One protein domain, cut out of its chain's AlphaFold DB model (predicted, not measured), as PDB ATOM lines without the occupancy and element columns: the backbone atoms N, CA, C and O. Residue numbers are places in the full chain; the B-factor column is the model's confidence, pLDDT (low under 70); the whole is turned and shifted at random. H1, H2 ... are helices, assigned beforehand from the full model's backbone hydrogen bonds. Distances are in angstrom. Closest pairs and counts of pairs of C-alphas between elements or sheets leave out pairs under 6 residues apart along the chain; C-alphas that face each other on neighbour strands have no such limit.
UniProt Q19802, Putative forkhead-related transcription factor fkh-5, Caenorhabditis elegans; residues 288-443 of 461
ATOM      1  N   ARG A 288      70.370 -13.551 107.458       92.00
ATOM      2  CA  ARG A 288      69.903 -12.400 106.694       92.00
ATOM      3  C   ARG A 288      68.425 -12.095 106.947       92.00
ATOM      4  O   ARG A 288      67.539 -12.912 106.675       92.00
ATOM      5  N   HIS A 289      68.165 -10.935 107.541       89.25
ATOM      6  CA  HIS A 289      66.928 -10.645 108.254       89.25
ATOM      7  C   HIS A 289      65.719 -10.573 107.318       89.25
ATOM      8  O   HIS A 289      64.681 -11.173 107.621       89.25
ATOM      9  N   LEU A 290      65.854  -9.873 106.185       87.67
ATOM     10  CA  LEU A 290      64.767  -9.607 105.235       87.67
ATOM     11  C   LEU A 290      64.165 -10.920 104.714       87.67
ATOM     12  O   LEU A 290      62.957 -11.131 104.812       87.67
ATOM     13  N   PHE A 291      65.005 -11.864 104.275       91.22
ATOM     14  CA  PHE A 291      64.531 -13.172 103.804       91.22
ATOM     15  C   PHE A 291      63.715 -13.919 104.868       91.22
ATOM     16  O   PHE A 291      62.624 -14.415 104.585       91.22
ATOM     17  N   TYR A 292      64.210 -13.998 106.107       92.10
ATOM     18  CA  TYR A 292      63.511 -14.742 107.158       92.10
ATOM     19  C   TYR A 292      62.197 -14.097 107.571       92.10
ATOM     20  O   TYR A 292      61.298 -14.781 108.051       92.10
ATOM     21  N   SER A 293      62.067 -12.790 107.416       85.96
ATOM     22  CA  SER A 293      60.872 -12.071 107.837       85.96
ATOM     23  C   SER A 293      59.826 -11.896 106.729       85.96
ATOM     24  O   SER A 293      58.687 -11.558 107.055       85.96
ATOM     25  N   ILE A 294      60.171 -12.202 105.470       83.69
ATOM     26  CA  ILE A 294      59.216 -12.358 104.356       83.69
ATOM     27  C   ILE A 294      58.866 -13.819 104.089       83.69
ATOM     28  O   ILE A 294      57.693 -14.125 103.909       83.69
ATOM     29  N   VAL A 295      59.872 -14.699 104.044       88.25
ATOM     30  CA  VAL A 295      59.724 -16.100 103.626       88.25
ATOM     31  C   VAL A 295      59.957 -17.035 104.803       88.25
ATOM     32  O   VAL A 295      59.041 -17.732 105.212       88.25
ATOM     33  N   GLY A 296      61.159 -17.046 105.386       90.39
ATOM     34  CA  GLY A 296      61.592 -18.150 106.254       90.39
ATOM     35  C   GLY A 296      60.721 -18.411 107.493       90.39
ATOM     36  O   GLY A 296      60.509 -19.563 107.853       90.39
ATOM     37  N   ASN A 297      60.201 -17.376 108.160       89.71
ATOM     38  CA  ASN A 297      59.347 -17.548 109.344       89.71
ATOM     39  C   ASN A 297      57.901 -17.932 109.003       89.71
ATOM     40  O   ASN A 297      57.259 -18.626 109.800       89.71
ATOM     41  N   GLU A 298      57.409 -17.483 107.846       85.30
ATOM     42  CA  GLU A 298      56.046 -17.735 107.365       85.30
ATOM     43  C   GLU A 298      55.955 -19.108 106.679       85.30
ATOM     44  O   GLU A 298      55.055 -19.896 106.977       85.30
ATOM     45  N   MET A 299      56.973 -19.441 105.876       88.11
ATOM     46  CA  MET A 299      57.199 -20.711 105.178       88.11
ATOM     47  C   MET A 299      58.491 -21.396 105.662       88.11
ATOM     48  O   MET A 299      59.522 -21.350 104.976       88.11
ATOM     49  N   PRO A 300      58.475 -22.033 106.851       90.29
ATOM     50  CA  PRO A 300      59.638 -22.715 107.413       90.29
ATOM     51  C   PRO A 300      60.280 -23.751 106.486       90.29
ATOM     52  O   PRO A 300      61.493 -23.932 106.552       90.29
ATOM     53  N   GLU A 301      59.514 -24.390 105.602       86.27
ATOM     54  CA  GLU A 301      59.982 -25.396 104.640       86.27
ATOM     55  C   GLU A 301      61.010 -24.826 103.647       86.27
ATOM     56  O   GLU A 301      61.932 -25.531 103.228       86.27
ATOM     57  N   TYR A 302      60.900 -23.530 103.337       90.46
ATOM     58  CA  TYR A 302      61.859 -22.802 102.507       90.46
ATOM     59  C   TYR A 302      62.949 -22.105 103.311       90.46
ATOM     60  O   TYR A 302      63.890 -21.584 102.715       90.46
ATOM     61  N   ALA A 303      62.873 -22.075 104.642       92.01
ATOM     62  CA  ALA A 303      63.932 -21.475 105.436       92.01
ATOM     63  C   ALA A 303      65.263 -22.188 105.164       92.01
ATOM     64  O   ALA A 303      65.323 -23.411 105.063       92.01
ATOM     65  N   GLY A 304      66.344 -21.428 105.047       91.63
ATOM     66  CA  GLY A 304      67.676 -21.968 104.819       91.63
ATOM     67  C   GLY A 304      68.605 -20.971 104.131       91.63
ATOM     68  O   GLY A 304      68.131 -20.004 103.533       91.63
ATOM     69  N   PRO A 305      69.922 -21.178 104.240       92.56
ATOM     70  CA  PRO A 305      70.930 -20.329 103.607       92.56
ATOM     71  C   PRO A 305      70.850 -20.350 102.074       92.56
ATOM     72  O   PRO A 305      71.087 -19.330 101.442       92.56
ATOM     73  N   GLU A 306      70.455 -21.470 101.464       91.76
ATOM     74  CA  GLU A 306      70.371 -21.643 100.008       91.76
ATOM     75  C   GLU A 306      69.254 -20.775  99.410       91.76
ATOM     76  O   GLU A 306      69.475 -19.960  98.513       91.76
ATOM     77  N   ASN A 307      68.054 -20.893  99.983       93.54
ATOM     78  CA  ASN A 307      66.900 -20.080  99.607       93.54
ATOM     79  C   ASN A 307      67.087 -18.614 100.011       93.54
ATOM     80  O   ASN A 307      66.675 -17.713  99.284       93.54
ATOM     81  N   SER A 308      67.777 -18.351 101.125       93.67
ATOM     82  CA  SER A 308      68.198 -16.993 101.455       93.67
ATOM     83  C   SER A 308      69.140 -16.446 100.379       93.67
ATOM     84  O   SER A 308      68.960 -15.328  99.915       93.67
ATOM     85  N   ALA A 309      70.111 -17.221  99.896       93.89
ATOM     86  CA  ALA A 309      71.066 -16.765  98.888       93.89
ATOM     87  C   ALA A 309      70.383 -16.410  97.576       93.89
ATOM     88  O   ALA A 309      70.598 -15.304  97.078       93.89
ATOM     89  N   ILE A 310      69.510 -17.287  97.073       92.67
ATOM     90  CA  ILE A 310      68.800 -16.999  95.829       92.67
ATOM     91  C   ILE A 310      67.843 -15.817  95.992       92.67
ATOM     92  O   ILE A 310      67.750 -15.003  95.084       92.67
ATOM     93  N   PHE A 311      67.208 -15.646  97.157       92.47
ATOM     94  CA  PHE A 311      66.351 -14.490  97.432       92.47
ATOM     95  C   PHE A 311      67.094 -13.160  97.254       92.47
ATOM     96  O   PHE A 311      66.625 -12.292  96.522       92.47
ATOM     97  N   TYR A 312      68.261 -12.996  97.886       92.70
ATOM     98  CA  TYR A 312      69.020 -11.746  97.756       92.70
ATOM     99  C   TYR A 312      69.653 -11.599  96.377       92.70
ATOM    100  O   TYR A 312      69.772 -10.481  95.892       92.70
ATOM    101  N   HIS A 313      70.033 -12.700  95.727       92.37
ATOM    102  CA  HIS A 313      70.534 -12.633  94.359       92.37
ATOM    103  C   HIS A 313      69.440 -12.190  93.377       92.37
ATOM    104  O   HIS A 313      69.667 -11.332  92.535       92.37
ATOM    105  N   LEU A 314      68.218 -12.705  93.521       90.22
ATOM    106  CA  LEU A 314      67.051 -12.253  92.761       90.22
ATOM    107  C   LEU A 314      66.758 -10.774  93.028       90.22
ATOM    108  O   LEU A 314      66.517 -10.013  92.091       90.22
ATOM    109  N   LEU A 315      66.852 -10.344  94.288       87.46
ATOM    110  CA  LEU A 315      66.689  -8.942  94.662       87.46
ATOM    111  C   LEU A 315      67.761  -8.047  94.015       87.46
ATOM    112  O   LEU A 315      67.437  -6.986  93.476       87.46
ATOM    113  N   SER A 316      69.014  -8.505  93.966       88.81
ATOM    114  CA  SER A 316      70.114  -7.798  93.299       88.81
ATOM    115  C   SER A 316      69.981  -7.750  91.782       88.81
ATOM    116  O   SER A 316      70.582  -6.892  91.143       88.81
ATOM    117  N   MET A 317      69.132  -8.600  91.210       86.36
ATOM    118  CA  MET A 317      68.726  -8.593  89.804       86.36
ATOM    119  C   MET A 317      67.396  -7.858  89.558       86.36
ATOM    120  O   MET A 317      66.777  -8.023  88.511       86.36
ATOM    121  N   ARG A 318      66.935  -7.051  90.525       83.64
ATOM    122  CA  ARG A 318      65.677  -6.285  90.475       83.64
ATOM    123  C   ARG A 318      64.401  -7.138  90.413       83.64
ATOM    124  O   ARG A 318      63.335  -6.637  90.054       83.64
ATOM    125  N   LYS A 319      64.449  -8.418  90.804       83.37
ATOM    126  CA  LYS A 319      63.240  -9.247  90.917       83.37
ATOM    127  C   LYS A 319      62.467  -8.874  92.185       83.37
ATOM    128  O   LYS A 319      62.980  -8.938  93.300       83.37
ATOM    129  N   ILE A 320      61.206  -8.494  92.006       71.29
ATOM    130  CA  ILE A 320      60.339  -7.977  93.073       71.29
ATOM    131  C   ILE A 320      59.596  -9.135  93.766       71.29
ATOM    132  O   ILE A 320      58.954  -9.963  93.117       71.29
ATOM    133  N   ILE A 321      59.653  -9.169  95.103       67.07
ATOM    134  CA  ILE A 321      59.259 -10.307  95.962       67.07
ATOM    135  C   ILE A 321      57.755 -10.662  96.098       67.07
ATOM    136  O   ILE A 321      57.477 -11.847  96.287       67.07
ATOM    137  N   PRO A 322      56.751  -9.772  95.951       56.08
ATOM    138  CA  PRO A 322      55.344 -10.161  96.045       56.08
ATOM    139  C   PRO A 322      54.907 -11.019  94.845       56.08
ATOM    140  O   PRO A 322      53.849 -11.632  94.882       56.08
ATOM    141  N   LYS A 323      55.729 -11.082  93.783       60.06
ATOM    142  CA  LYS A 323      55.539 -11.927  92.595       60.06
ATOM    143  C   LYS A 323      56.579 -13.046  92.486       60.06
ATOM    144  O   LYS A 323      56.743 -13.605  91.404       60.06
ATOM    145  N   LEU A 324      57.330 -13.350  93.548       65.45
ATOM    146  CA  LEU A 324      58.255 -14.477  93.477       65.45
ATOM    147  C   LEU A 324      57.464 -15.774  93.402       65.45
ATOM    148  O   LEU A 324      56.733 -16.147  94.314       65.45
ATOM    149  N   GLU A 325      57.627 -16.452  92.280       73.50
ATOM    150  CA  GLU A 325      57.112 -17.789  92.079       73.50
ATOM    151  C   GLU A 325      57.837 -18.749  93.027       73.50
ATOM    152  O   GLU A 325      59.052 -18.665  93.225       73.50
ATOM    153  N   THR A 326      57.104 -19.700  93.601       78.32
ATOM    154  CA  THR A 326      57.687 -20.721  94.482       78.32
ATOM    155  C   THR A 326      58.803 -21.511  93.799       78.32
ATOM    156  O   THR A 326      59.676 -22.009  94.496       78.32
ATOM    157  N   ARG A 327      58.844 -21.548  92.456       85.17
ATOM    158  CA  ARG A 327      59.879 -22.233  91.663       85.17
ATOM    159  C   ARG A 327      61.317 -21.790  91.954       85.17
ATOM    160  O   ARG A 327      62.230 -22.573  91.725       85.17
ATOM    161  N   TYR A 328      61.543 -20.570  92.453       88.74
ATOM    162  CA  TYR A 328      62.896 -20.118  92.812       88.74
ATOM    163  C   TYR A 328      63.433 -20.794  94.076       88.74
ATOM    164  O   TYR A 328      64.646 -20.899  94.266       88.74
ATOM    165  N   PHE A 329      62.540 -21.239  94.953       89.23
ATOM    166  CA  PHE A 329      62.883 -21.840  96.230       89.23
ATOM    167  C   PHE A 329      62.664 -23.340  96.150       89.23
ATOM    168  O   PHE A 329      61.647 -23.794  95.636       89.23
ATOM    169  N   LEU A 330      63.589 -24.124  96.696       87.19
ATOM    170  CA  LEU A 330      63.357 -25.560  96.815       87.19
ATOM    171  C   LEU A 330      63.226 -25.947  98.284       87.19
ATOM    172  O   LEU A 330      63.925 -25.433  99.168       87.19
ATOM    173  N   GLU A 331      62.298 -26.860  98.544       85.37
ATOM    174  CA  GLU A 331      62.180 -27.532  99.828       85.37
ATOM    175  C   GLU A 331      63.279 -28.583  99.909       85.37
ATOM    176  O   GLU A 331      63.297 -29.561  99.160       85.37
ATOM    177  N   HIS A 332      64.217 -28.388 100.827       74.76
ATOM    178  CA  HIS A 332      65.340 -29.297 100.972       74.76
ATOM    179  C   HIS A 332      65.301 -29.950 102.340       74.76
ATOM    180  O   HIS A 332      65.660 -29.367 103.365       74.76
ATOM    181  N   TRP A 333      64.861 -31.201 102.361       73.73
ATOM    182  CA  TRP A 333      64.834 -31.990 103.581       73.73
ATOM    183  C   TRP A 333      66.166 -32.711 103.820       73.73
ATOM    184  O   TRP A 333      66.516 -32.946 104.974       73.73
ATOM    185  N   GLN A 334      66.947 -33.009 102.770       70.74
ATOM    186  CA  GLN A 334      68.262 -33.673 102.862       70.74
ATOM    187  C   GLN A 334      69.449 -32.720 103.005       70.74
ATOM    188  O   GLN A 334      70.480 -33.141 103.527       70.74
ATOM    189  N   MET A 335      69.323 -31.462 102.580       71.65
ATOM    190  CA  MET A 335      70.447 -30.529 102.603       71.65
ATOM    191  C   MET A 335      70.657 -29.968 104.006       71.65
ATOM    192  O   MET A 335      69.792 -29.306 104.581       71.65
ATOM    193  N   GLU A 336      71.819 -30.266 104.575       70.26
ATOM    194  CA  GLU A 336      72.302 -29.613 105.785       70.26
ATOM    195  C   GLU A 336      73.106 -28.371 105.400       70.26
ATOM    196  O   GLU A 336      73.875 -28.399 104.434       70.26
ATOM    197  N   HIS A 337      72.951 -27.285 106.164       78.82
ATOM    198  CA  HIS A 337      73.785 -26.099 105.993       78.82
ATOM    199  C   HIS A 337      75.241 -26.504 106.198       78.82
ATOM    200  O   HIS A 337      75.618 -26.893 107.294       78.82
ATOM    201  N   LYS A 338      76.082 -26.382 105.175       77.44
ATOM    202  CA  LYS A 338      77.473 -26.855 105.245       77.44
ATOM    203  C   LYS A 338      78.446 -25.845 105.870       77.44
ATOM    204  O   LYS A 338      79.636 -25.914 105.586       77.44
ATOM    205  N   ALA A 339      77.948 -24.897 106.673       79.90
ATOM    206  CA  ALA A 339      78.744 -23.851 107.329       79.90
ATOM    207  C   ALA A 339      79.603 -23.007 106.362       79.90
ATOM    208  O   ALA A 339      80.660 -22.493 106.731       79.90
ATOM    209  N   THR A 340      79.183 -22.895 105.098       82.26
ATOM    210  CA  THR A 340      79.969 -22.219 104.057       82.26
ATOM    211  C   THR A 340      79.559 -20.776 103.823       82.26
ATOM    212  O   THR A 340      80.345 -20.061 103.203       82.26
ATOM    213  N   GLU A 341      78.389 -20.352 104.294       88.66
ATOM    214  CA  GLU A 341      77.895 -18.982 104.126       88.66
ATOM    215  C   GLU A 341      78.832 -17.977 104.836       88.66
ATOM    216  O   GLU A 341      79.400 -18.308 105.884       88.66
ATOM    217  N   PRO A 342      79.118 -16.799 104.247       89.18
ATOM    218  CA  PRO A 342      79.825 -15.733 104.951       89.18
ATOM    219  C   PRO A 342      78.947 -15.114 106.048       89.18
ATOM    220  O   PRO A 342      77.724 -15.204 106.013       89.18
ATOM    221  N   MET A 343      79.583 -14.461 107.018       90.81
ATOM    222  CA  MET A 343      78.875 -13.662 108.016       90.81
ATOM    223  C   MET A 343      78.356 -12.379 107.358       90.81
ATOM    224  O   MET A 343      79.135 -11.654 106.737       90.81
ATOM    225  N   PHE A 344      77.062 -12.096 107.497       88.90
ATOM    226  CA  PHE A 344      76.439 -10.881 106.968       88.90
ATOM    227  C   PHE A 344      76.119  -9.893 108.083       88.90
ATOM    228  O   PHE A 344      75.716 -10.280 109.179       88.90
ATOM    229  N   PHE A 345      76.235  -8.608 107.761       79.24
ATOM    230  CA  PHE A 345      75.771  -7.513 108.602       79.24
ATOM    231  C   PHE A 345      74.625  -6.822 107.878       79.24
ATOM    232  O   PHE A 345      74.848  -6.033 106.964       79.24
ATOM    233  N   GLU A 346      73.399  -7.167 108.254       78.34
ATOM    234  CA  GLU A 346      72.203  -6.533 107.715       78.34
ATOM    235  C   GLU A 346      71.537  -5.669 108.773       78.34
ATOM    236  O   GLU A 346      71.374  -6.078 109.924       78.34
ATOM    237  N   GLU A 347      71.104  -4.482 108.363       66.41
ATOM    238  CA  GLU A 347      70.260  -3.651 109.204       66.41
ATOM    239  C   GLU A 347      68.866  -4.268 109.331       66.41
ATOM    240  O   GLU A 347      68.270  -4.763 108.369       66.41
ATOM    241  N   PHE A 348      68.311  -4.216 110.541       68.11
ATOM    242  CA  PHE A 348      66.930  -4.619 110.760       68.11
ATOM    243  C   PHE A 348      66.000  -3.586 110.118       68.11
ATOM    244  O   PHE A 348      65.882  -2.455 110.596       68.11
ATOM    245  N   VAL A 349      65.272  -4.001 109.083       61.19
ATOM    246  CA  VAL A 349      64.288  -3.159 108.403       61.19
ATOM    247  C   VAL A 349      62.890  -3.395 108.992       61.19
ATOM    248  O   VAL A 349      62.303  -4.462 108.795       61.19
ATOM    249  N   PRO A 350      62.293  -2.411 109.688       58.49
ATOM    250  CA  PRO A 350      60.929  -2.530 110.178       58.49
ATOM    251  C   PRO A 350      59.945  -2.457 109.004       58.49
ATOM    252  O   PRO A 350      59.777  -1.403 108.390       58.49
ATOM    253  N   TYR A 351      59.233  -3.556 108.746       59.64
ATOM    254  CA  TYR A 351      58.259  -3.704 107.649       59.64
ATOM    255  C   TYR A 351      57.177  -2.627 107.561       59.64
ATOM    256  O   TYR A 351      56.635  -2.390 106.489       59.64
ATOM    257  N   SER A 352      56.846  -1.975 108.677       53.07
ATOM    258  CA  SER A 352      55.834  -0.913 108.719       53.07
ATOM    259  C   SER A 352      56.341   0.451 108.244       53.07
ATOM    260  O   SER A 352      55.612   1.434 108.326       53.07
ATOM    261  N   THR A 353      57.587   0.534 107.790       53.04
ATOM    262  CA  THR A 353      58.241   1.793 107.420       53.04
ATOM    263  C   THR A 353      58.342   1.870 105.909       53.04
ATOM    264  O   THR A 353      58.431   0.844 105.234       53.04
ATOM    265  N   SER A 354      58.372   3.086 105.368       52.10
ATOM    266  CA  SER A 354      58.433   3.379 103.929       52.10
ATOM    267  C   SER A 354      59.546   2.648 103.153       52.10
ATOM    268  O   SER A 354      59.543   2.642 101.923       52.10
ATOM    269  N   LEU A 355      60.486   2.011 103.855       52.76
ATOM    270  CA  LEU A 355      61.566   1.208 103.298       52.76
ATOM    271  C   LEU A 355      61.079  -0.043 102.552       52.76
ATOM    272  O   LEU A 355      61.633  -0.364 101.515       52.76
ATOM    273  N   VAL A 356      60.027  -0.725 103.021       57.50
ATOM    274  CA  VAL A 356      59.481  -1.907 102.310       57.50
ATOM    275  C   VAL A 356      58.427  -1.503 101.271       57.50
ATOM    276  O   VAL A 356      58.132  -2.252 100.341       57.50
ATOM    277  N   SER A 357      57.912  -0.269 101.368       59.66
ATOM    278  CA  SER A 357      57.031   0.306 100.343       59.66
ATOM    279  C   SER A 357      57.756   0.768  99.072       59.66
ATOM    280  O   SER A 357      57.111   1.229  98.134       59.66
ATOM    281  N   CYS A 358      59.087   0.714  99.059       70.80
ATOM    282  CA  CYS A 358      59.919   1.144  97.944       70.80
ATOM    283  C   CYS A 358      61.164   0.257  97.942       70.80
ATOM    284  O   CYS A 358      62.086   0.478  98.727       70.80
ATOM    285  N   VAL A 359      61.147  -0.788  97.112       74.59
ATOM    286  CA  VAL A 359      62.209  -1.809  97.035       74.59
ATOM    287  C   VAL A 359      63.584  -1.214  96.753       74.59
ATOM    288  O   VAL A 359      64.589  -1.749  97.204       74.59
ATOM    289  N   GLU A 360      63.609  -0.061  96.092       74.84
ATOM    290  CA  GLU A 360      64.790   0.737  95.778       74.84
ATOM    291  C   GLU A 360      65.529   1.250  97.024       74.84
ATOM    292  O   GLU A 360      66.685   1.645  96.927       74.84
ATOM    293  N   ASN A 361      64.891   1.242  98.197       74.06
ATOM    294  CA  ASN A 361      65.542   1.596  99.458       74.06
ATOM    295  C   ASN A 361      66.304   0.426 100.095       74.06
ATOM    296  O   ASN A 361      66.957   0.610 101.122       74.06
ATOM    297  N   ILE A 362      66.183  -0.787  99.553       78.42
ATOM    298  CA  ILE A 362      66.909  -1.945 100.064       78.42
ATOM    299  C   ILE A 362      68.298  -1.947  99.440       78.42
ATOM    300  O   ILE A 362      68.430  -1.981  98.223       78.42
ATOM    301  N   SER A 363      69.331  -1.973 100.282       77.93
ATOM    302  CA  SER A 363      70.734  -1.849  99.865       77.93
ATOM    303  C   SER A 363      71.198  -2.890  98.849       77.93
ATOM    304  O   SER A 363      72.144  -2.626  98.129       77.93
ATOM    305  N   SER A 364      70.565  -4.062  98.792       80.54
ATOM    306  CA  SER A 364      70.895  -5.115  97.825       80.54
ATOM    307  C   SER A 364      70.077  -5.045  96.537       80.54
ATOM    308  O   SER A 364      70.380  -5.791  95.612       80.54
ATOM    309  N   TYR A 365      69.047  -4.196  96.443       85.38
ATOM    310  CA  TYR A 365      68.181  -4.136  95.267       85.38
ATOM    311  C   TYR A 365      68.911  -3.533  94.067       85.38
ATOM    312  O   TYR A 365      69.346  -2.388  94.097       85.38
ATOM    313  N   GLY A 366      69.016  -4.304  92.986       83.82
ATOM    314  CA  GLY A 366      69.674  -3.863  91.755       83.82
ATOM    315  C   GLY A 366      71.207  -3.825  91.785       83.82
ATOM    316  O   GLY A 366      71.797  -3.602  90.740       83.82
ATOM    317  N   GLU A 367      71.873  -4.115  92.906       84.82
ATOM    318  CA  GLU A 367      73.349  -4.081  93.008       84.82
ATOM    319  C   GLU A 367      74.073  -5.151  92.168       84.82
ATOM    320  O   GLU A 367      75.288  -5.095  91.952       84.82
ATOM    321  N   GLY A 368      73.343  -6.176  91.723       82.38
ATOM    322  CA  GLY A 368      73.871  -7.262  90.900       82.38
ATOM    323  C   GLY A 368      73.827  -6.962  89.402       82.38
ATOM    324  O   GLY A 368      74.558  -7.602  88.640       82.38
ATOM    325  N   VAL A 369      72.990  -6.003  88.988       77.77
ATOM    326  CA  VAL A 369      72.935  -5.474  87.623       77.77
ATOM    327  C   VAL A 369      73.757  -4.191  87.580       77.77
ATOM    328  O   VAL A 369      73.472  -3.230  88.286       77.77
ATOM    329  N   GLY A 370      74.824  -4.190  86.778       67.16
ATOM    330  CA  GLY A 370      75.669  -3.008  86.606       67.16
ATOM    331  C   GLY A 370      74.865  -1.769  86.174       67.16
ATOM    332  O   GLY A 370      73.719  -1.886  85.725       67.16
ATOM    333  N   PRO A 371      75.444  -0.565  86.301       64.48
ATOM    334  CA  PRO A 371      74.758   0.668  85.934       64.48
ATOM    335  C   PRO A 371      74.276   0.622  84.475       64.48
ATOM    336  O   PRO A 371      75.036   0.263  83.578       64.48
ATOM    337  N   GLY A 372      73.017   1.007  84.245       60.03
ATOM    338  CA  GLY A 372      72.438   1.136  82.902       60.03
ATOM    339  C   GLY A 372      71.708  -0.092  82.352       60.03
ATOM    340  O   GLY A 372      71.261  -0.035  81.211       60.03
ATOM    341  N   ASN A 373      71.552  -1.172  83.128       62.84
ATOM    342  CA  ASN A 373      70.728  -2.309  82.719       62.84
ATOM    343  C   ASN A 373      69.376  -2.298  83.455       62.84
ATOM    344  O   ASN A 373      69.308  -2.542  84.662       62.84
ATOM    345  N   ASP A 374      68.309  -1.964  82.727       59.15
ATOM    346  CA  ASP A 374      66.938  -1.888  83.250       59.15
ATOM    347  C   ASP A 374      66.118  -3.159  82.980       59.15
ATOM    348  O   ASP A 374      64.960  -3.250  83.392       59.15
ATOM    349  N   GLU A 375      66.708  -4.161  82.324       59.45
ATOM    350  CA  GLU A 375      66.028  -5.424  82.068       59.45
ATOM    351  C   GLU A 375      65.801  -6.211  83.368       59.45
ATOM    352  O   GLU A 375      66.715  -6.482  84.150       59.45
ATOM    353  N   LEU A 376      64.539  -6.589  83.590       62.69
ATOM    354  CA  LEU A 376      64.130  -7.516  84.639       62.69
ATOM    355  C   LEU A 376      64.691  -8.898  84.309       62.69
ATOM    356  O   LEU A 376      64.142  -9.614  83.472       62.69
ATOM    357  N   TYR A 377      65.778  -9.274  84.973       69.71
ATOM    358  CA  TYR A 377      66.394 -10.572  84.752       69.71
ATOM    359  C   TYR A 377      65.551 -11.679  85.401       69.71
ATOM    360  O   TYR A 377      65.188 -11.604  86.580       69.71
ATOM    361  N   ASP A 378      65.237 -12.718  84.630       80.61
ATOM    362  CA  ASP A 378      64.575 -13.922  85.120       80.61
ATOM    363  C   ASP A 378      65.489 -15.132  84.927       80.61
ATOM    364  O   ASP A 378      66.067 -15.333  83.860       80.61
ATOM    365  N   LEU A 379      65.622 -15.942  85.975       85.77
ATOM    366  CA  LEU A 379      66.406 -17.165  85.915       85.77
ATOM    367  C   LEU A 379      65.574 -18.280  85.283       85.77
ATOM    368  O   LEU A 379      64.456 -18.568  85.720       85.77
ATOM    369  N   SER A 380      66.161 -18.960  84.300       87.90
ATOM    370  CA  SER A 380      65.633 -20.233  83.807       87.90
ATOM    371  C   SER A 380      65.656 -21.296  84.910       87.90
ATOM    372  O   SER A 380      66.502 -21.261  85.807       87.90
ATOM    373  N   ASP A 381      64.786 -22.302  84.815       86.62
ATOM    374  CA  ASP A 381      64.749 -23.404  85.786       86.62
ATOM    375  C   ASP A 381      66.093 -24.139  85.876       86.62
ATOM    376  O   ASP A 381      66.533 -24.523  86.960       86.62
ATOM    377  N   ARG A 382      66.812 -24.248  84.750       89.52
ATOM    378  CA  ARG A 382      68.179 -24.781  84.723       89.52
ATOM    379  C   ARG A 382      69.124 -23.945  85.586       89.52
ATOM    380  O   ARG A 382      69.857 -24.519  86.386       89.52
ATOM    381  N   GLN A 383      69.102 -22.619  85.454       90.67
ATOM    382  CA  GLN A 383      69.941 -21.731  86.265       90.67
ATOM    383  C   GLN A 383      69.570 -21.815  87.749       90.67
ATOM    384  O   GLN A 383      70.463 -21.877  88.587       90.67
ATOM    385  N   ILE A 384      68.282 -21.903  88.088       89.38
ATOM    386  CA  ILE A 384      67.826 -22.092  89.476       89.38
ATOM    387  C   ILE A 384      68.391 -23.398  90.052       89.38
ATOM    388  O   ILE A 384      68.981 -23.402  91.135       89.38
ATOM    389  N   ILE A 385      68.279 -24.505  89.313       89.35
ATOM    390  CA  ILE A 385      68.830 -25.805  89.719       89.35
ATOM    391  C   ILE A 385      70.354 -25.721  89.884       89.35
ATOM    392  O   ILE A 385      70.887 -26.194  90.892       89.35
ATOM    393  N   CYS A 386      71.060 -25.106  88.930       91.61
ATOM    394  CA  CYS A 386      72.504 -24.896  89.014       91.61
ATOM    395  C   CYS A 386      72.883 -24.052  90.233       91.61
ATOM    396  O   CYS A 386      73.827 -24.410  90.931       91.61
ATOM    397  N   PHE A 387      72.139 -22.984  90.530       92.82
ATOM    398  CA  PHE A 387      72.376 -22.130  91.690       92.82
ATOM    399  C   PHE A 387      72.336 -22.932  92.989       92.82
ATOM    400  O   PHE A 387      73.305 -22.929  93.750       92.82
ATOM    401  N   HIS A 388      71.244 -23.669  93.221       89.72
ATOM    402  CA  HIS A 388      71.062 -24.458  94.442       89.72
ATOM    403  C   HIS A 388      72.114 -25.563  94.573       89.72
ATOM    404  O   HIS A 388      72.720 -25.720  95.636       89.72
ATOM    405  N   LYS A 389      72.418 -26.283  93.485       87.27
ATOM    406  CA  LYS A 389      73.476 -27.310  93.477       87.27
ATOM    407  C   LYS A 389      74.862 -26.724  93.745       87.27
ATOM    408  O   LYS A 389      75.659 -27.312  94.477       87.27
ATOM    409  N   ASN A 390      75.139 -25.542  93.201       90.39
ATOM    410  CA  ASN A 390      76.429 -24.867  93.298       90.39
ATOM    411  C   ASN A 390      76.467 -23.788  94.387       90.39
ATOM    412  O   ASN A 390      77.350 -22.929  94.367       90.39
ATOM    413  N   ILE A 391      75.592 -23.855  95.394       90.82
ATOM    414  CA  ILE A 391      75.517 -22.847  96.460       90.82
ATOM    415  C   ILE A 391      76.858 -22.618  97.172       90.82
ATOM    416  O   ILE A 391      77.218 -21.497  97.530       90.82
ATOM    417  N   ARG A 392      77.676 -23.668  97.319       89.82
ATOM    418  CA  ARG A 392      79.039 -23.551  97.861       89.82
ATOM    419  C   ARG A 392      79.922 -22.632  97.017       89.82
ATOM    420  O   ARG A 392      80.719 -21.886  97.580       89.82
ATOM    421  N   ALA A 393      79.800 -22.698  95.693       91.93
ATOM    422  CA  ALA A 393      80.536 -21.833  94.781       91.93
ATOM    423  C   ALA A 393      80.065 -20.382  94.911       91.93
ATOM    424  O   ALA A 393      80.909 -19.495  94.981       91.93
ATOM    425  N   TYR A 394      78.756 -20.157  95.059       93.95
ATOM    426  CA  TYR A 394      78.198 -18.834  95.337       93.95
ATOM    427  C   TYR A 394      78.729 -18.244  96.658       93.95
ATOM    428  O   TYR A 394      79.266 -17.140  96.667       93.95
ATOM    429  N   HIS A 395      78.717 -19.005  97.759       93.37
ATOM    430  CA  HIS A 395      79.297 -18.541  99.031       93.37
ATOM    431  C   HIS A 395      80.816 -18.313  98.949       93.37
ATOM    432  O   HIS A 395      81.356 -17.400  99.573       93.37
ATOM    433  N   SER A 396      81.524 -19.133  98.169       92.33
ATOM    434  CA  SER A 396      82.962 -18.958  97.927       92.33
ATOM    435  C   SER A 396      83.243 -17.697  97.110       92.33
ATOM    436  O   SER A 396      84.226 -17.007  97.374       92.33
ATOM    437  N   LEU A 397      82.371 -17.381  96.150       93.27
ATOM    438  CA  LEU A 397      82.414 -16.146  95.380       93.27
ATOM    439  C   LEU A 397      82.192 -14.938  96.294       93.27
ATOM    440  O   LEU A 397      83.040 -14.057  96.306       93.27
ATOM    441  N   GLN A 398      81.153 -14.940  97.136       94.19
ATOM    442  CA  GLN A 398      80.916 -13.867  98.113       94.19
ATOM    443  C   GLN A 398      82.136 -13.624  99.014       94.19
ATOM    444  O   GLN A 398      82.578 -12.490  99.173       94.19
ATOM    445  N   LYS A 399      82.742 -14.691  99.558       92.55
ATOM    446  CA  LYS A 399      83.961 -14.596 100.384       92.55
ATOM    447  C   LYS A 399      85.148 -14.010  99.620       92.55
ATOM    448  O   LYS A 399      85.911 -13.228 100.183       92.55
ATOM    449  N   ARG A 400      85.312 -14.379  98.346       92.77
ATOM    450  CA  ARG A 400      86.357 -13.830  97.471       92.77
ATOM    451  C   ARG A 400      86.110 -12.352  97.188       92.77
ATOM    452  O   ARG A 400      87.028 -11.559  97.363       92.77
ATOM    453  N   CYS A 401      84.880 -11.988  96.829       92.14
ATOM    454  CA  CYS A 401      84.491 -10.606  96.589       92.14
ATOM    455  C   CYS A 401      84.690  -9.738  97.834       92.14
ATOM    456  O   CYS A 401      85.189  -8.622  97.728       92.14
ATOM    457  N   HIS A 402      84.374 -10.278  99.015       92.24
ATOM    458  CA  HIS A 402      84.595  -9.601 100.288       92.24
ATOM    459  C   HIS A 402      86.086  -9.362 100.544       92.24
ATOM    460  O   HIS A 402      86.483  -8.246 100.853       92.24
ATOM    461  N   LYS A 403      86.932 -10.381 100.327       92.10
ATOM    462  CA  LYS A 403      88.395 -10.258 100.448       92.10
ATOM    463  C   LYS A 403      88.986  -9.220  99.480       92.10
ATOM    464  O   LYS A 403      90.007  -8.619  99.789       92.10
ATOM    465  N   MET A 404      88.357  -9.030  98.322       92.22
ATOM    466  CA  MET A 404      88.743  -8.044  97.305       92.22
ATOM    467  C   MET A 404      88.120  -6.653  97.531       92.22
ATOM    468  O   MET A 404      88.344  -5.762  96.720       92.22
ATOM    469  N   ASN A 405      87.357  -6.451  98.613       90.46
ATOM    470  CA  ASN A 405      86.650  -5.203  98.924       90.46
ATOM    471  C   ASN A 405      85.681  -4.728  97.821       90.46
ATOM    472  O   ASN A 405      85.477  -3.526  97.651       90.46
ATOM    473  N   TYR A 406      85.052  -5.648  97.077       88.04
ATOM    474  CA  TYR A 406      83.987  -5.265  96.145       88.04
ATOM    475  C   TYR A 406      82.759  -4.755  96.902       88.04
ATOM    476  O   TYR A 406      82.315  -5.379  97.866       88.04
ATOM    477  N   SER A 407      82.174  -3.645  96.444       82.83
ATOM    478  CA  SER A 407      81.034  -2.992  97.104       82.83
ATOM    479  C   SER A 407      79.811  -3.906  97.236       82.83
ATOM    480  O   SER A 407      79.173  -3.931  98.283       82.83
ATOM    481  N   ASN A 408      79.531  -4.723  96.219       84.29
ATOM    482  CA  ASN A 408      78.395  -5.643  96.166       84.29
ATOM    483  C   ASN A 408      78.757  -7.086  96.569       84.29
ATOM    484  O   ASN A 408      78.101  -8.034  96.143       84.29
ATOM    485  N   TRP A 409      79.788  -7.297  97.395       90.67
ATOM    486  CA  TRP A 409      80.258  -8.647  97.741       90.67
ATOM    487  C   TRP A 409      79.184  -9.565  98.346       90.67
ATOM    488  O   TRP A 409      79.260 -10.785  98.185       90.67
ATOM    489  N   MET A 410      78.192  -8.997  99.043       90.40
ATOM    490  CA  MET A 410      77.080  -9.751  99.630       90.40
ATOM    491  C   MET A 410      76.171 -10.358  98.556       90.40
ATOM    492  O   MET A 410      75.581 -11.414  98.770       90.40
ATOM    493  N   THR A 411      76.083  -9.719  97.394       89.82
ATOM    494  CA  THR A 411      75.293 -10.146  96.237       89.82
ATOM    495  C   THR A 411      76.107  -9.910  94.965       89.82
ATOM    496  O   THR A 411      75.905  -8.895  94.294       89.82
ATOM    497  N   PRO A 412      77.051 -10.817  94.641       90.18
ATOM    498  CA  PRO A 412      77.940 -10.657  93.497       90.18
ATOM    499  C   PRO A 412      77.168 -10.412  92.197       90.18
ATOM    500  O   PRO A 412      76.037 -10.885  92.040       90.18
ATOM    501  N   SER A 413      77.800  -9.695  91.266       89.00
ATOM    502  CA  SER A 413      77.206  -9.391  89.963       89.00
ATOM    503  C   SER A 413      76.801 -10.661  89.216       89.00
ATOM    504  O   SER A 413      77.416 -11.723  89.368       89.00
ATOM    505  N   LEU A 414      75.772 -10.543  88.378       87.95
ATOM    506  CA  LEU A 414      75.279 -11.664  87.584       87.95
ATOM    507  C   LEU A 414      76.385 -12.304  86.731       87.95
ATOM    508  O   LEU A 414      76.427 -13.525  86.646       87.95
ATOM    509  N   ILE A 415      77.305 -11.504  86.182       86.32
ATOM    510  CA  ILE A 415      78.436 -11.979  85.369       86.32
ATOM    511  C   ILE A 415      79.271 -12.997  86.158       86.32
ATOM    512  O   ILE A 415      79.442 -14.136  85.728       86.32
ATOM    513  N   TYR A 416      79.698 -12.645  87.375       88.96
ATOM    514  CA  TYR A 416      80.491 -13.557  88.203       88.96
ATOM    515  C   TYR A 416      79.704 -14.790  88.647       88.96
ATOM    516  O   TYR A 416      80.273 -15.868  88.830       88.96
ATOM    517  N   VAL A 417      78.394 -14.647  88.853       91.46
ATOM    518  CA  VAL A 417      77.534 -15.770  89.235       91.46
ATOM    519  C   VAL A 417      77.299 -16.713  88.051       91.46
ATOM    520  O   VAL A 417      77.323 -17.927  88.247       91.46
ATOM    521  N   GLN A 418      77.137 -16.202  86.830       89.27
ATOM    522  CA  GLN A 418      77.038 -17.012  85.614       89.27
ATOM    523  C   GLN A 418      78.293 -17.872  85.435       89.27
ATOM    524  O   GLN A 418      78.199 -19.101  85.453       89.27
ATOM    525  N   GLU A 419      79.463 -17.228  85.459       87.24
ATOM    526  CA  GLU A 419      80.770 -17.877  85.311       87.24
ATOM    527  C   GLU A 419      81.068 -18.906  86.415       87.24
ATOM    528  O   GLU A 419      81.571 -20.001  86.153       87.24
ATOM    529  N   ALA A 420      80.787 -18.576  87.681       88.94
ATOM    530  CA  ALA A 420      81.211 -19.403  88.813       88.94
ATOM    531  C   ALA A 420      80.166 -20.432  89.281       88.94
ATOM    532  O   ALA A 420      80.518 -21.375  90.013       88.94
ATOM    533  N   VAL A 421      78.890 -20.242  88.931       91.51
ATOM    534  CA  VAL A 421      77.753 -20.945  89.550       91.51
ATOM    535  C   VAL A 421      76.761 -21.482  88.518       91.51
ATOM    536  O   VAL A 421      76.444 -22.670  88.581       91.51
ATOM    537  N   MET A 422      76.259 -20.648  87.599       88.72
ATOM    538  CA  MET A 422      75.105 -21.014  86.760       88.72
ATOM    539  C   MET A 422      75.462 -21.906  85.570       88.72
ATOM    540  O   MET A 422      74.696 -22.816  85.256       88.72
ATOM    541  N   ASP A 423      76.623 -21.695  84.947       81.36
ATOM    542  CA  ASP A 423      77.017 -22.405  83.718       81.36
ATOM    543  C   ASP A 423      77.785 -23.705  83.982       81.36
ATOM    544  O   ASP A 423      78.282 -24.365  83.068       81.36
ATOM    545  N   LYS A 424      77.859 -24.122  85.249       79.32
ATOM    546  CA  LYS A 424      78.437 -25.412  85.610       79.32
ATOM    547  C   LYS A 424      77.579 -26.535  85.050       79.32
ATOM    548  O   LYS A 424      76.378 -26.601  85.311       79.32
ATOM    549  N   GLU A 425      78.221 -27.433  84.304       67.98
ATOM    550  CA  GLU A 425      77.592 -28.668  83.855       67.98
ATOM    551  C   GLU A 425      76.963 -29.377  85.050       67.98
ATOM    552  O   GLU A 425      77.599 -29.608  86.084       67.98
ATOM    553  N   ILE A 426      75.687 -29.710  84.890       56.70
ATOM    554  CA  ILE A 426      75.020 -30.648  85.770       56.70
ATOM    555  C   ILE A 426      75.620 -32.002  85.406       56.70
ATOM    556  O   ILE A 426      75.135 -32.661  84.496       56.70
ATOM    557  N   VAL A 427      76.723 -32.378  86.053       52.68
ATOM    558  CA  VAL A 427      77.223 -33.748  85.943       52.68
ATOM    559  C   VAL A 427      76.123 -34.628  86.530       52.68
ATOM    560  O   VAL A 427      75.765 -34.485  87.703       52.68
ATOM    561  N   GLU A 428      75.499 -35.444  85.680       42.66
ATOM    562  CA  GLU A 428      74.342 -36.256  86.058       42.66
ATOM    563  C   GLU A 428      74.686 -37.329  87.113       42.66
ATOM    564  O   GLU A 428      73.766 -37.807  87.771       42.66
ATOM    565  N   ASP A 429      75.970 -37.561  87.430       38.14
ATOM    566  CA  ASP A 429      76.455 -38.496  88.469       38.14
ATOM    567  C   ASP A 429      75.817 -38.336  89.864       38.14
ATOM    568  O   ASP A 429      75.703 -39.324  90.593       38.14
ATOM    569  N   ASP A 430      75.251 -37.175  90.208       38.37
ATOM    570  CA  ASP A 430      74.607 -36.938  91.511       38.37
ATOM    571  C   ASP A 430      73.069 -37.157  91.551       38.37
ATOM    572  O   ASP A 430      72.448 -36.910  92.588       38.37
ATOM    573  N   ILE A 431      72.407 -37.605  90.465       40.61
ATOM    574  CA  ILE A 431      70.932 -37.464  90.323       40.61
ATOM    575  C   ILE A 431      70.073 -38.774  90.420       40.61
ATOM    576  O   ILE A 431      68.870 -38.645  90.632       40.61
ATOM    577  N   ARG A 432      70.569 -40.036  90.396       32.81
ATOM    578  CA  ARG A 432      69.700 -41.277  90.524       32.81
ATOM    579  C   ARG A 432      70.221 -42.428  91.413       32.81
ATOM    580  O   ARG A 432      69.931 -43.590  91.167       32.81
ATOM    581  N   ASN A 433      70.948 -42.113  92.473       37.41
ATOM    582  CA  ASN A 433      71.120 -42.925  93.700       37.41
ATOM    583  C   ASN A 433      71.667 -42.131  94.886       37.41
ATOM    584  O   ASN A 433      71.803 -42.595  95.997       37.41
ATOM    585  N   GLY A 434      71.854 -40.838  94.751       32.46
ATOM    586  CA  GLY A 434      73.128 -40.399  94.192       32.46
ATOM    587  C   GLY A 434      73.995 -41.447  93.468       32.46
ATOM    588  O   GLY A 434      74.966 -41.909  94.046       32.46
ATOM    589  N   THR A 435      73.596 -41.801  92.242       28.33
ATOM    590  CA  THR A 435      74.268 -42.305  91.028       28.33
ATOM    591  C   THR A 435      73.353 -41.896  89.872       28.33
ATOM    592  O   THR A 435      72.249 -42.404  89.739       28.33
ATOM    593  N   ILE A 436      73.745 -41.035  88.959       32.19
ATOM    594  CA  ILE A 436      73.431 -41.391  87.565       32.19
ATOM    595  C   ILE A 436      74.753 -41.462  86.866       32.19
ATOM    596  O   ILE A 436      75.261 -40.422  86.503       32.19
ATOM    597  N   GLU A 437      75.280 -42.662  86.654       26.97
ATOM    598  CA  GLU A 437      76.313 -42.837  85.636       26.97
ATOM    599  C   GLU A 437      75.921 -42.063  84.367       26.97
ATOM    600  O   GLU A 437      74.795 -42.216  83.887       26.97
ATOM    601  N   CYS A 438      76.819 -41.220  83.853       31.07
ATOM    602  CA  CYS A 438      77.379 -41.409  82.509       31.07
ATOM    603  C   CYS A 438      78.290 -40.245  82.060       31.07
ATOM    604  O   CYS A 438      77.867 -39.106  81.886       31.07
ATOM    605  N   GLU A 439      79.546 -40.618  81.799       28.13
ATOM    606  CA  GLU A 439      80.376 -40.266  80.637       28.13
ATOM    607  C   GLU A 439      80.426 -38.802  80.147       28.13
ATOM    608  O   GLU A 439      79.575 -38.318  79.404       28.13
ATOM    609  N   GLY A 440      81.546 -38.122  80.429       30.31
ATOM    610  CA  GLY A 440      81.831 -36.808  79.838       30.31
ATOM    611  C   GLY A 440      83.258 -36.284  80.016       30.31
ATOM    612  O   GLY A 440      83.466 -35.076  80.081       30.31
ATOM    613  N   VAL A 441      84.267 -37.155  80.125       33.68
ATOM    614  CA  VAL A 441      85.669 -36.742  80.366       33.68
ATOM    615  C   VAL A 441      86.382 -36.254  79.086       33.68
ATOM    616  O   VAL A 441      87.429 -35.620  79.163       33.68
ATOM    617  N   ALA A 442      85.795 -36.422  77.897       35.65
ATOM    618  CA  ALA A 442      86.507 -36.210  76.631       35.65
ATOM    619  C   ALA A 442      86.529 -34.765  76.065       35.65
ATOM    620  O   ALA A 442      87.289 -34.513  75.140       35.65
ATOM    621  N   ARG A 443      85.759 -33.790  76.589       38.66
ATOM    622  CA  ARG A 443      85.709 -32.412  76.012       38.66
ATOM    623  C   ARG A 443      86.517 -31.341  76.760       38.66
ATOM    624  O   ARG A 443      86.693 -30.237  76.250       38.66
TER     625      ARG A 443
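Overview. This is residues 288 to 443 of the 461 residues of the protein "Putative forkhead-related transcription factor fkh-5" of Caenorhabditis elegans (UniProt Q19802). What is the picture? There is little regular structure: five short, mostly crossed helices, H2 nearest the middle, have the long unnamed stretch 317 to 380 looped round them, and a tail, residues 423 to 443, makes much of the length. How large is it? The 156 printed residues, all helix by class with 51 in H1 to H5, are compact, with radius of gyration of the C-alphas 16.2 A and spans 54 by 34 by 29 A.

Along the chain. What comes first? H1, residues 289 to 296, begins at C-alpha (66.928, -10.645, 108.254); H2 is residues 305 to 316, 16.2 A. What follows? H3 is 381 to 389, H4 391 to 403, 18.4 A, and H5 414 to 422, ending at C-alpha (75.105, -21.014, 86.760).

Arrangement. What touches H2? Its residues 308 to 312 alone touch H1, closest C-alphas Phe 291 and Ser 308, 5.8 A; 306 to 310 alone touch H3, closest Glu 306 and His 388, 6.3 A. And H5? It touches H3, closest C-alphas Cys 386 and Met 422, 5.2 A, and forms a hairpin with H4, opposite ways at a steep 42 degrees. Are the backbones helical? Every O i to N i+4 pair is within hydrogen-bond range in H2 to H5, 3 of 4 in H1.

Size, cuts and confidence. Any cut? The printed part has no cut; H2 to H3 is a long link. Where is confidence low? 42 residues are under 70, among them 425 to 443.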